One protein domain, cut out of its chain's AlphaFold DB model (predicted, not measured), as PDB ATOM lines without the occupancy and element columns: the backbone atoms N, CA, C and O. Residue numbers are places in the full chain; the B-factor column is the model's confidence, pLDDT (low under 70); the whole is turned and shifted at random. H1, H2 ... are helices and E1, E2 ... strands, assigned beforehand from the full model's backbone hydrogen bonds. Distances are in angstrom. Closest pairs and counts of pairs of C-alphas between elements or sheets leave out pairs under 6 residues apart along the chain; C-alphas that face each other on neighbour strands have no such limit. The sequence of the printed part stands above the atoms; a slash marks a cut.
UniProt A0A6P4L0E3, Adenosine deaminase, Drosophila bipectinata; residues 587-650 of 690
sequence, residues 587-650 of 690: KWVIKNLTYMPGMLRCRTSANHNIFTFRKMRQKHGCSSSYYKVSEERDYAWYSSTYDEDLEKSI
ATOM      1  N   LYS A 587      26.686 -22.192   5.889       85.31
ATOM      2  CA  LYS A 587      26.397 -22.722   4.545       85.31
ATOM      3  C   LYS A 587      25.970 -24.186   4.565       85.31
ATOM      4  O   LYS A 587      25.059 -24.566   3.834       85.31
ATOM      5  N   TRP A 588      26.627 -25.015   5.378       89.88
ATOM      6  CA  TRP A 588      26.252 -26.420   5.521       89.88
ATOM      7  C   TRP A 588      24.895 -26.558   6.215       89.88
ATOM      8  O   TRP A 588      24.067 -27.337   5.749       89.88
ATOM      9  N   VAL A 589      24.639 -25.775   7.270       88.44
ATOM     10  CA  VAL A 589      23.344 -25.743   7.972       88.44
ATOM     11  C   VAL A 589      22.214 -25.370   7.020       88.44
ATOM     12  O   VAL A 589      21.208 -26.075   6.970       88.44
ATOM     13  N   ILE A 590      22.388 -24.317   6.217       88.81
ATOM     14  CA  ILE A 590      21.399 -23.922   5.211       88.81
ATOM     15  C   ILE A 590      21.182 -25.063   4.221       88.81
ATOM     16  O   ILE A 590      20.073 -25.582   4.142       88.81
ATOM     17  N   LYS A 591      22.235 -25.532   3.547       88.19
ATOM     18  CA  LYS A 591      22.101 -26.530   2.477       88.19
ATOM     19  C   LYS A 591      21.596 -27.895   2.932       88.19
ATOM     20  O   LYS A 591      20.976 -28.586   2.134       88.19
ATOM     21  N   ASN A 592      21.852 -28.294   4.177       89.75
ATOM     22  CA  ASN A 592      21.505 -29.634   4.646       89.75
ATOM     23  C   ASN A 592      20.319 -29.642   5.603       89.75
ATOM     24  O   ASN A 592      19.421 -30.451   5.411       89.75
ATOM     25  N   LEU A 593      20.267 -28.752   6.599       88.75
ATOM     26  CA  LEU A 593      19.194 -28.780   7.601       88.75
ATOM     27  C   LEU A 593      17.924 -28.097   7.096       88.75
ATOM     28  O   LEU A 593      16.831 -28.629   7.270       88.75
ATOM     29  N   THR A 594      18.040 -26.948   6.424       89.12
ATOM     30  CA  THR A 594      16.850 -26.214   5.947       89.12
ATOM     31  C   THR A 594      16.220 -26.809   4.679       89.12
ATOM     32  O   THR A 594      15.139 -26.392   4.264       89.12
ATOM     33  N   TYR A 595      16.876 -27.793   4.060       91.25
ATOM     34  CA  TYR A 595      16.335 -28.597   2.959       91.25
ATOM     35  C   TYR A 595      15.659 -29.887   3.430       91.25
ATOM     36  O   TYR A 595      15.018 -30.567   2.629       91.25
ATOM     37  N   MET A 596      15.762 -30.232   4.717       92.94
ATOM     38  CA  MET A 596      15.097 -31.421   5.237       92.94
ATOM     39  C   MET A 596      13.569 -31.267   5.154       92.94
ATOM     40  O   MET A 596      13.031 -30.217   5.537       92.94
ATOM     41  N   PRO A 597      12.847 -32.314   4.719       89.94
ATOM     42  CA  PRO A 597      11.393 -32.298   4.680       89.94
ATOM     43  C   PRO A 597      10.791 -31.958   6.047       89.94
ATOM     44  O   PRO A 597      11.186 -32.503   7.075       89.94
ATOM     45  N   GLY A 598       9.808 -31.057   6.054       89.25
ATOM     46  CA  GLY A 598       9.095 -30.670   7.272       89.25
ATOM     47  C   GLY A 598       9.768 -29.579   8.109       89.25
ATOM     48  O   GLY A 598       9.256 -29.274   9.185       89.25
ATOM     49  N   MET A 599      10.860 -28.964   7.640       92.38
ATOM     50  CA  MET A 599      11.415 -27.773   8.285       92.38
ATOM     51  C   MET A 599      10.409 -26.614   8.233       92.38
ATOM     52  O   MET A 599       9.943 -26.212   7.162       92.38
ATOM     53  N   LEU A 600      10.098 -26.058   9.400       89.50
ATOM     54  CA  LEU A 600       9.224 -24.905   9.566       89.50
ATOM     55  C   LEU A 600      10.030 -23.695  10.025       89.50
ATOM     56  O   LEU A 600      10.914 -23.811  10.872       89.50
ATOM     57  N   ARG A 601       9.652 -22.521   9.526       88.75
ATOM     58  CA  ARG A 601      10.081 -21.224  10.041       88.75
ATOM     59  C   ARG A 601       8.900 -20.548  10.726       88.75
ATOM     60  O   ARG A 601       7.792 -20.508  10.190       88.75
ATOM     61  N   CYS A 602       9.132 -19.991  11.905       86.12
ATOM     62  CA  CYS A 602       8.210 -19.060  12.542       86.12
ATOM     63  C   CYS A 602       8.961 -17.814  12.993       86.12
ATOM     64  O   CYS A 602      10.157 -17.853  13.275       86.12
ATOM     65  N   ARG A 603       8.257 -16.685  13.030       82.00
ATOM     66  CA  ARG A 603       8.817 -15.410  13.472       82.00
ATOM     67  C   ARG A 603       8.284 -15.076  14.857       82.00
ATOM     68  O   ARG A 603       7.094 -15.264  15.133       82.00
ATOM     69  N   THR A 604       9.165 -14.623  15.735       80.25
ATOM     70  CA  THR A 604       8.805 -14.213  17.096       80.25
ATOM     71  C   THR A 604       8.249 -12.791  17.128       80.25
ATOM     72  O   THR A 604       8.393 -12.043  16.159       80.25
ATOM     73  N   SER A 605       7.638 -12.395  18.247       77.44
ATOM     74  CA  SER A 605       7.214 -11.003  18.480       77.44
ATOM     75  C   SER A 605       8.382 -10.007  18.447       77.44
ATOM     76  O   SER A 605       8.185  -8.858  18.070       77.44
ATOM     77  N   ALA A 606       9.600 -10.459  18.760       75.38
ATOM     78  CA  ALA A 606      10.838  -9.686  18.650       75.38
ATOM     79  C   ALA A 606      11.475  -9.743  17.242       75.38
ATOM     80  O   ALA A 606      12.645  -9.423  17.079       75.38
ATOM     81  N   ASN A 607      10.729 -10.182  16.220       75.50
ATOM     82  CA  ASN A 607      11.172 -10.291  14.823       75.50
ATOM     83  C   ASN A 607      12.328 -11.287  14.559       75.50
ATOM     84  O   ASN A 607      12.868 -11.325  13.456       75.50
ATOM     85  N   HIS A 608      12.678 -12.154  15.515       77.69
ATOM     86  CA  HIS A 608      13.641 -13.240  15.288       77.69
ATOM     87  C   HIS A 608      13.010 -14.414  14.536       77.69
ATOM     88  O   HIS A 608      11.864 -14.783  14.814       77.69
ATOM     89  N   ASN A 609      13.768 -15.032  13.629       81.75
ATOM     90  CA  ASN A 609      13.381 -16.272  12.957       81.75
ATOM     91  C   ASN A 609      13.748 -17.486  13.825       81.75
ATOM     92  O   ASN A 609      14.865 -17.585  14.323       81.75
ATOM     93  N   ILE A 610      12.815 -18.425  13.968       83.62
ATOM     94  CA  ILE A 610      13.018 -19.714  14.629       83.62
ATOM     95  C   ILE A 610      12.748 -20.822  13.620       83.62
ATOM     96  O   ILE A 610      11.700 -20.836  12.971       83.62
ATOM     97  N   PHE A 611      13.684 -21.762  13.529       86.62
ATOM     98  CA  PHE A 611      13.602 -22.939  12.673       86.62
ATOM     99  C   PHE A 611      13.302 -24.177  13.521       86.62
ATOM    100  O   PHE A 611      13.941 -24.400  14.548       86.62
ATOM    101  N   THR A 612      12.300 -24.962  13.131       85.75
ATOM    102  CA  THR A 612      11.832 -26.119  13.906       85.75
ATOM    103  C   THR A 612      11.142 -27.148  13.019       85.75
ATOM    104  O   THR A 612      10.444 -26.801  12.076       85.75
ATOM    105  N   PHE A 613      11.245 -28.429  13.367       88.25
ATOM    106  CA  PHE A 613      10.453 -29.500  12.744       88.25
ATOM    107  C   PHE A 613       9.111 -29.746  13.449       88.25
ATOM    108  O   PHE A 613       8.360 -30.652  13.094       88.25
ATOM    109  N   ARG A 614       8.805 -28.974  14.498       84.44
ATOM    110  CA  ARG A 614       7.601 -29.137  15.322       84.44
ATOM    111  C   ARG A 614       6.942 -27.789  15.586       84.44
ATOM    112  O   ARG A 614       7.608 -26.835  15.986       84.44
ATOM    113  N   LYS A 615       5.616 -27.730  15.443       79.19
ATOM    114  CA  LYS A 615       4.817 -26.581  15.892       79.19
ATOM    115  C   LYS A 615       4.769 -26.588  17.421       79.19
ATOM    116  O   LYS A 615       4.140 -27.465  18.005       79.19
ATOM    117  N   MET A 616       5.420 -25.626  18.071       65.38
ATOM    118  CA  MET A 616       5.442 -25.510  19.532       65.38
ATOM    119  C   MET A 616       4.742 -24.216  19.957       65.38
ATOM    120  O   MET A 616       5.281 -23.121  19.807       65.38
ATOM    121  N   ARG A 617       3.513 -24.316  20.477       58.38
ATOM    122  CA  ARG A 617       2.825 -23.161  21.075       58.38
ATOM    123  C   ARG A 617       3.477 -22.857  22.434       58.38
ATOM    124  O   ARG A 617       3.579 -23.737  23.276       58.38
ATOM    125  N   GLN A 618       3.896 -21.603  22.620       56.31
ATOM    126  CA  GLN A 618       4.273 -20.934  23.881       56.31
ATOM    127  C   GLN A 618       5.729 -20.985  24.394       56.31
ATOM    128  O   GLN A 618       6.146 -19.984  24.965       56.31
ATOM    129  N   LYS A 619       6.558 -22.019  24.171       56.09
ATOM    130  CA  LYS A 619       7.890 -22.070  24.841       56.09
ATOM    131  C   LYS A 619       9.012 -21.218  24.212       56.09
ATOM    132  O   LYS A 619      10.005 -20.954  24.878       56.09
ATOM    133  N   HIS A 620       8.860 -20.780  22.959       57.53
ATOM    134  CA  HIS A 620       9.926 -20.096  22.201       57.53
ATOM    135  C   HIS A 620       9.500 -18.761  21.563       57.53
ATOM    136  O   HIS A 620      10.185 -18.247  20.689       57.53
ATOM    137  N   GLY A 621       8.357 -18.192  21.958       65.31
ATOM    138  CA  GLY A 621       7.948 -16.857  21.499       65.31
ATOM    139  C   GLY A 621       7.529 -16.742  20.025       65.31
ATOM    140  O   GLY A 621       7.376 -15.623  19.540       65.31
ATOM    141  N   CYS A 622       7.326 -17.852  19.300       71.69
ATOM    142  CA  CYS A 622       6.798 -17.814  17.931       71.69
ATOM    143  C   CYS A 622       5.341 -17.345  17.872       71.69
ATOM    144  O   CYS A 622       4.492 -17.820  18.631       71.69
ATOM    145  N   SER A 623       5.055 -16.461  16.912       62.75
ATOM    146  CA  SER A 623       3.693 -16.125  16.486       62.75
ATOM    147  C   SER A 623       2.929 -17.380  16.032       62.75
ATOM    148  O   SER A 623       3.517 -18.419  15.727       62.75
ATOM    149  N   SER A 624       1.596 -17.318  15.989       65.19
ATOM    150  CA  SER A 624       0.738 -18.449  15.600       65.19
ATOM    151  C   SER A 624       0.940 -18.953  14.159       65.19
ATOM    152  O   SER A 624       0.339 -19.963  13.791       65.19
ATOM    153  N   SER A 625       1.782 -18.289  13.364       79.44
ATOM    154  CA  SER A 625       2.018 -18.569  11.948       79.44
ATOM    155  C   SER A 625       3.339 -19.317  11.739       79.44
ATOM    156  O   SER A 625       4.412 -18.835  12.102       79.44
ATOM    157  N   TYR A 626       3.245 -20.503  11.134       86.12
ATOM    158  CA  TYR A 626       4.377 -21.347  10.746       86.12
ATOM    159  C   TYR A 626       4.361 -21.529   9.234       86.12
ATOM    160  O   TYR A 626       3.320 -21.891   8.683       86.12
ATOM    161  N   TYR A 627       5.513 -21.355   8.601       88.81
ATOM    162  CA  TYR A 627       5.694 -21.486   7.159       88.81
ATOM    163  C   TYR A 627       6.627 -22.657   6.873       88.81
ATOM    164  O   TYR A 627       7.608 -22.849   7.597       88.81
ATOM    165  N   LYS A 628       6.323 -23.478   5.863       91.44
ATOM    166  CA  LYS A 628       7.261 -24.524   5.439       91.44
ATOM    167  C   LYS A 628       8.390 -23.868   4.663       91.44
ATOM    168  O   LYS A 628       8.138 -23.213   3.657       91.44
ATOM    169  N   VAL A 629       9.626 -24.101   5.091       90.00
ATOM    170  CA  VAL A 629      10.801 -23.500   4.446       90.00
ATOM    171  C   VAL A 629      10.921 -23.933   2.983       90.00
ATOM    172  O   VAL A 629      11.347 -23.138   2.156       90.00
ATOM    173  N   SER A 630      10.499 -25.158   2.650       90.00
ATOM    174  CA  SER A 630      10.456 -25.647   1.267       90.00
ATOM    175  C   SER A 630       9.496 -24.843   0.389       90.00
ATOM    176  O   SER A 630       9.876 -24.446  -0.700       90.00
ATOM    177  N   GLU A 631       8.291 -24.544   0.884       90.94
ATOM    178  CA  GLU A 631       7.301 -23.761   0.135       90.94
ATOM    179  C   GLU A 631       7.791 -22.319  -0.036       90.94
ATOM    180  O   GLU A 631       7.783 -21.795  -1.142       90.94
ATOM    181  N   GLU A 632       8.297 -21.692   1.034       90.19
ATOM    182  CA  GLU A 632       8.878 -20.343   0.953       90.19
ATOM    183  C   GLU A 632      10.038 -20.268  -0.051       90.19
ATOM    184  O   GLU A 632      10.150 -19.291  -0.790       90.19
ATOM    185  N   ARG A 633      10.869 -21.315  -0.112       91.19
ATOM    186  CA  ARG A 633      11.961 -21.422  -1.080       91.19
ATOM    187  C   ARG A 633      11.449 -21.591  -2.513       91.19
ATOM    188  O   ARG A 633      12.017 -20.973  -3.406       91.19
ATOM    189  N   ASP A 634      10.397 -22.380  -2.730       87.81
ATOM    190  CA  ASP A 634       9.789 -22.593  -4.055       87.81
ATOM    191  C   ASP A 634       9.100 -21.324  -4.591       87.81
ATOM    192  O   ASP A 634       9.073 -21.091  -5.798       87.81
ATOM    193  N   TYR A 635       8.573 -20.478  -3.698       87.38
ATOM    194  CA  TYR A 635       7.992 -19.176  -4.047       87.38
ATOM    195  C   TYR A 635       9.033 -18.064  -4.243       87.38
ATOM    196  O   TYR A 635       8.689 -16.980  -4.726       87.38
ATOM    197  N   ALA A 636      10.291 -18.289  -3.865       85.75
ATOM    198  CA  ALA A 636      11.346 -17.310  -4.067       85.75
ATOM    199  C   ALA A 636      11.756 -17.247  -5.543       85.75
ATOM    200  O   ALA A 636      11.922 -18.265  -6.207       85.75
ATOM    201  N   TRP A 637      12.006 -16.034  -6.040       82.81
ATOM    202  CA  TRP A 637      12.433 -15.819  -7.427       82.81
ATOM    203  C   TRP A 637      13.741 -16.555  -7.767       82.81
ATOM    204  O   TRP A 637      13.915 -17.055  -8.874       82.81
ATOM    205  N   TYR A 638      14.644 -16.655  -6.785       87.62
ATOM    206  CA  TYR A 638      15.831 -17.502  -6.829       87.62
ATOM    207  C   TYR A 638      16.035 -18.159  -5.462       87.62
ATOM    208  O   TYR A 638      16.153 -17.471  -4.443       87.62
ATOM    209  N   SER A 639      16.141 -19.487  -5.444       84.50
ATOM    210  CA  SER A 639      16.393 -20.261  -4.222       84.50
ATOM    211  C   SER A 639      17.700 -19.858  -3.530       84.50
ATOM    212  O   SER A 639      17.758 -19.826  -2.304       84.50
ATOM    213  N   SER A 640      18.718 -19.456  -4.297       84.44
ATOM    214  CA  SER A 640      19.988 -18.938  -3.774       84.44
ATOM    215  C   SER A 640      19.819 -17.659  -2.955       84.44
ATOM    216  O   SER A 640      20.423 -17.528  -1.896       84.44
ATOM    217  N   THR A 641      18.978 -16.728  -3.408       84.62
ATOM    218  CA  THR A 641      18.736 -15.457  -2.711       84.62
ATOM    219  C   THR A 641      17.969 -15.683  -1.411       84.62
ATOM    220  O   THR A 641      18.247 -15.039  -0.402       84.62
ATOM    221  N   TYR A 642      17.030 -16.630  -1.420       88.00
ATOM    222  CA  TYR A 642      16.311 -17.041  -0.219       88.00
ATOM    223  C   TYR A 642      17.244 -17.696   0.807       88.00
ATOM    224  O   TYR A 642      17.234 -17.334   1.983       88.00
ATOM    225  N   ASP A 643      18.109 -18.606   0.359       88.69
ATOM    226  CA  ASP A 643      19.101 -19.261   1.209       88.69
ATOM    227  C   ASP A 643      20.120 -18.270   1.801       88.69
ATOM    228  O   ASP A 643      20.493 -18.398   2.968       88.69
ATOM    229  N   GLU A 644      20.542 -17.251   1.046       84.31
ATOM    230  CA  GLU A 644      21.393 -16.172   1.565       84.31
ATOM    231  C   GLU A 644      20.697 -15.347   2.655       84.31
ATOM    232  O   GLU A 644      21.344 -14.919   3.614       84.31
ATOM    233  N   ASP A 645      19.390 -15.109   2.530       83.12
ATOM    234  CA  ASP A 645      18.616 -14.382   3.538       83.12
ATOM    235  C   ASP A 645      18.385 -15.219   4.804       83.12
ATOM    236  O   ASP A 645      18.516 -14.727   5.931       83.12
ATOM    237  N   LEU A 646      18.156 -16.522   4.634       84.25
ATOM    238  CA  LEU A 646      18.145 -17.474   5.741       84.25
ATOM    239  C   LEU A 646      19.496 -17.523   6.459       84.25
ATOM    240  O   LEU A 646      19.528 -17.534   7.690       84.25
ATOM    241  N   GLU A 647      20.606 -17.504   5.719       84.00
ATOM    242  CA  GLU A 647      21.948 -17.511   6.304       84.00
ATOM    243  C   GLU A 647      22.172 -16.301   7.229       84.00
ATOM    244  O   GLU A 647      22.766 -16.452   8.299       84.00
ATOM    245  N   LYS A 648      21.631 -15.121   6.885       78.69
ATOM    246  CA  LYS A 648      21.681 -13.923   7.751       78.69
ATOM    247  C   LYS A 648      20.947 -14.110   9.080       78.69
ATOM    248  O   LYS A 648      21.271 -13.432  10.044       78.69
ATOM    249  N   SER A 649      19.964 -15.008   9.143       77.69
ATOM    250  CA  SER A 649      19.172 -15.251  10.357       77.69
ATOM    251  C   SER A 649      19.889 -16.125  11.387       77.69
ATOM    252  O   SER A 649      19.471 -16.167  12.541       77.69
ATOM    253  N   ILE A 650      20.936 -16.843  10.974       78.38
ATOM    254  CA  ILE A 650      21.690 -17.784  11.820       78.38
ATOM    255  C   ILE A 650      23.173 -17.415  11.929       78.38
ATOM    256  O   ILE A 650      23.973 -18.193  12.444       78.38
TER     257      ILE A 650
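AT A GLANCE: This is residues 587 to 650 of the 690 residues of the protein "Adenosine deaminase" of Drosophila bipectinata (UniProt A0A6P4L0E3). A small, strongly twisted sheet of three strands makes one end of this domain, and three short helices gather at the other. H2 follows E3 directly, and H3 folds back to cross H1 about perpendicular. The printed part has 64 residues, with three named helices and three named strands that follow along the chain as H1 E1 E2 E3 H2 H3; the sheet runs E2 E1 E3, antiparallel, and the class is mixed, helices and strands. It is compact, with a radius of gyration of the C-alphas of 11.5 A and spans of 32 by 22 by 22 A.

HOW THE PARTS SIT: Begin with H1, residues 587 to 593, which is not on the sheet. Next come E1, residues 600 to 604, and E2, residues 609 to 612, a hairpin; look for N 602 and O 610 at 2.9 A. E3, residues 622 to 628, is antiparallel to E1 at 153 degrees, with N 601 and O 627 at 2.8 A. H2, residues 629 to 634, only grazes the sheet with residues 629 to 632. H3, residues 639 to 649, touches H1, closest at C-alphas 590 and 647, 6.5 A. H2 and H3 only just touch, only at the corner, with 3 pairs of C-alphas within 8 A, the closest being 633 and 639 at 5.6 A. Every O i to N i+4 pair is within hydrogen-bond range in H1 and H2, and 6 of 7 in H3.

IN THESE COORDINATES: Find C-alpha 587 at (26.397, -22.722, 4.545), where H1 begins its 9.9 A. E1 covers 13.1 A, E2 10.0 A, E3 14.2 A and H2 8.6 A. H3 runs 15.7 A to C-alpha 649 at (19.172, -15.251, 10.357).

THE WHOLE: The C-alphas farthest apart, of Lys 619 and Trp 637, are 33.2 A apart. The printed part has no cut and no long link. Residues 616 to 621 and 623 to 624 have pLDDT under 70.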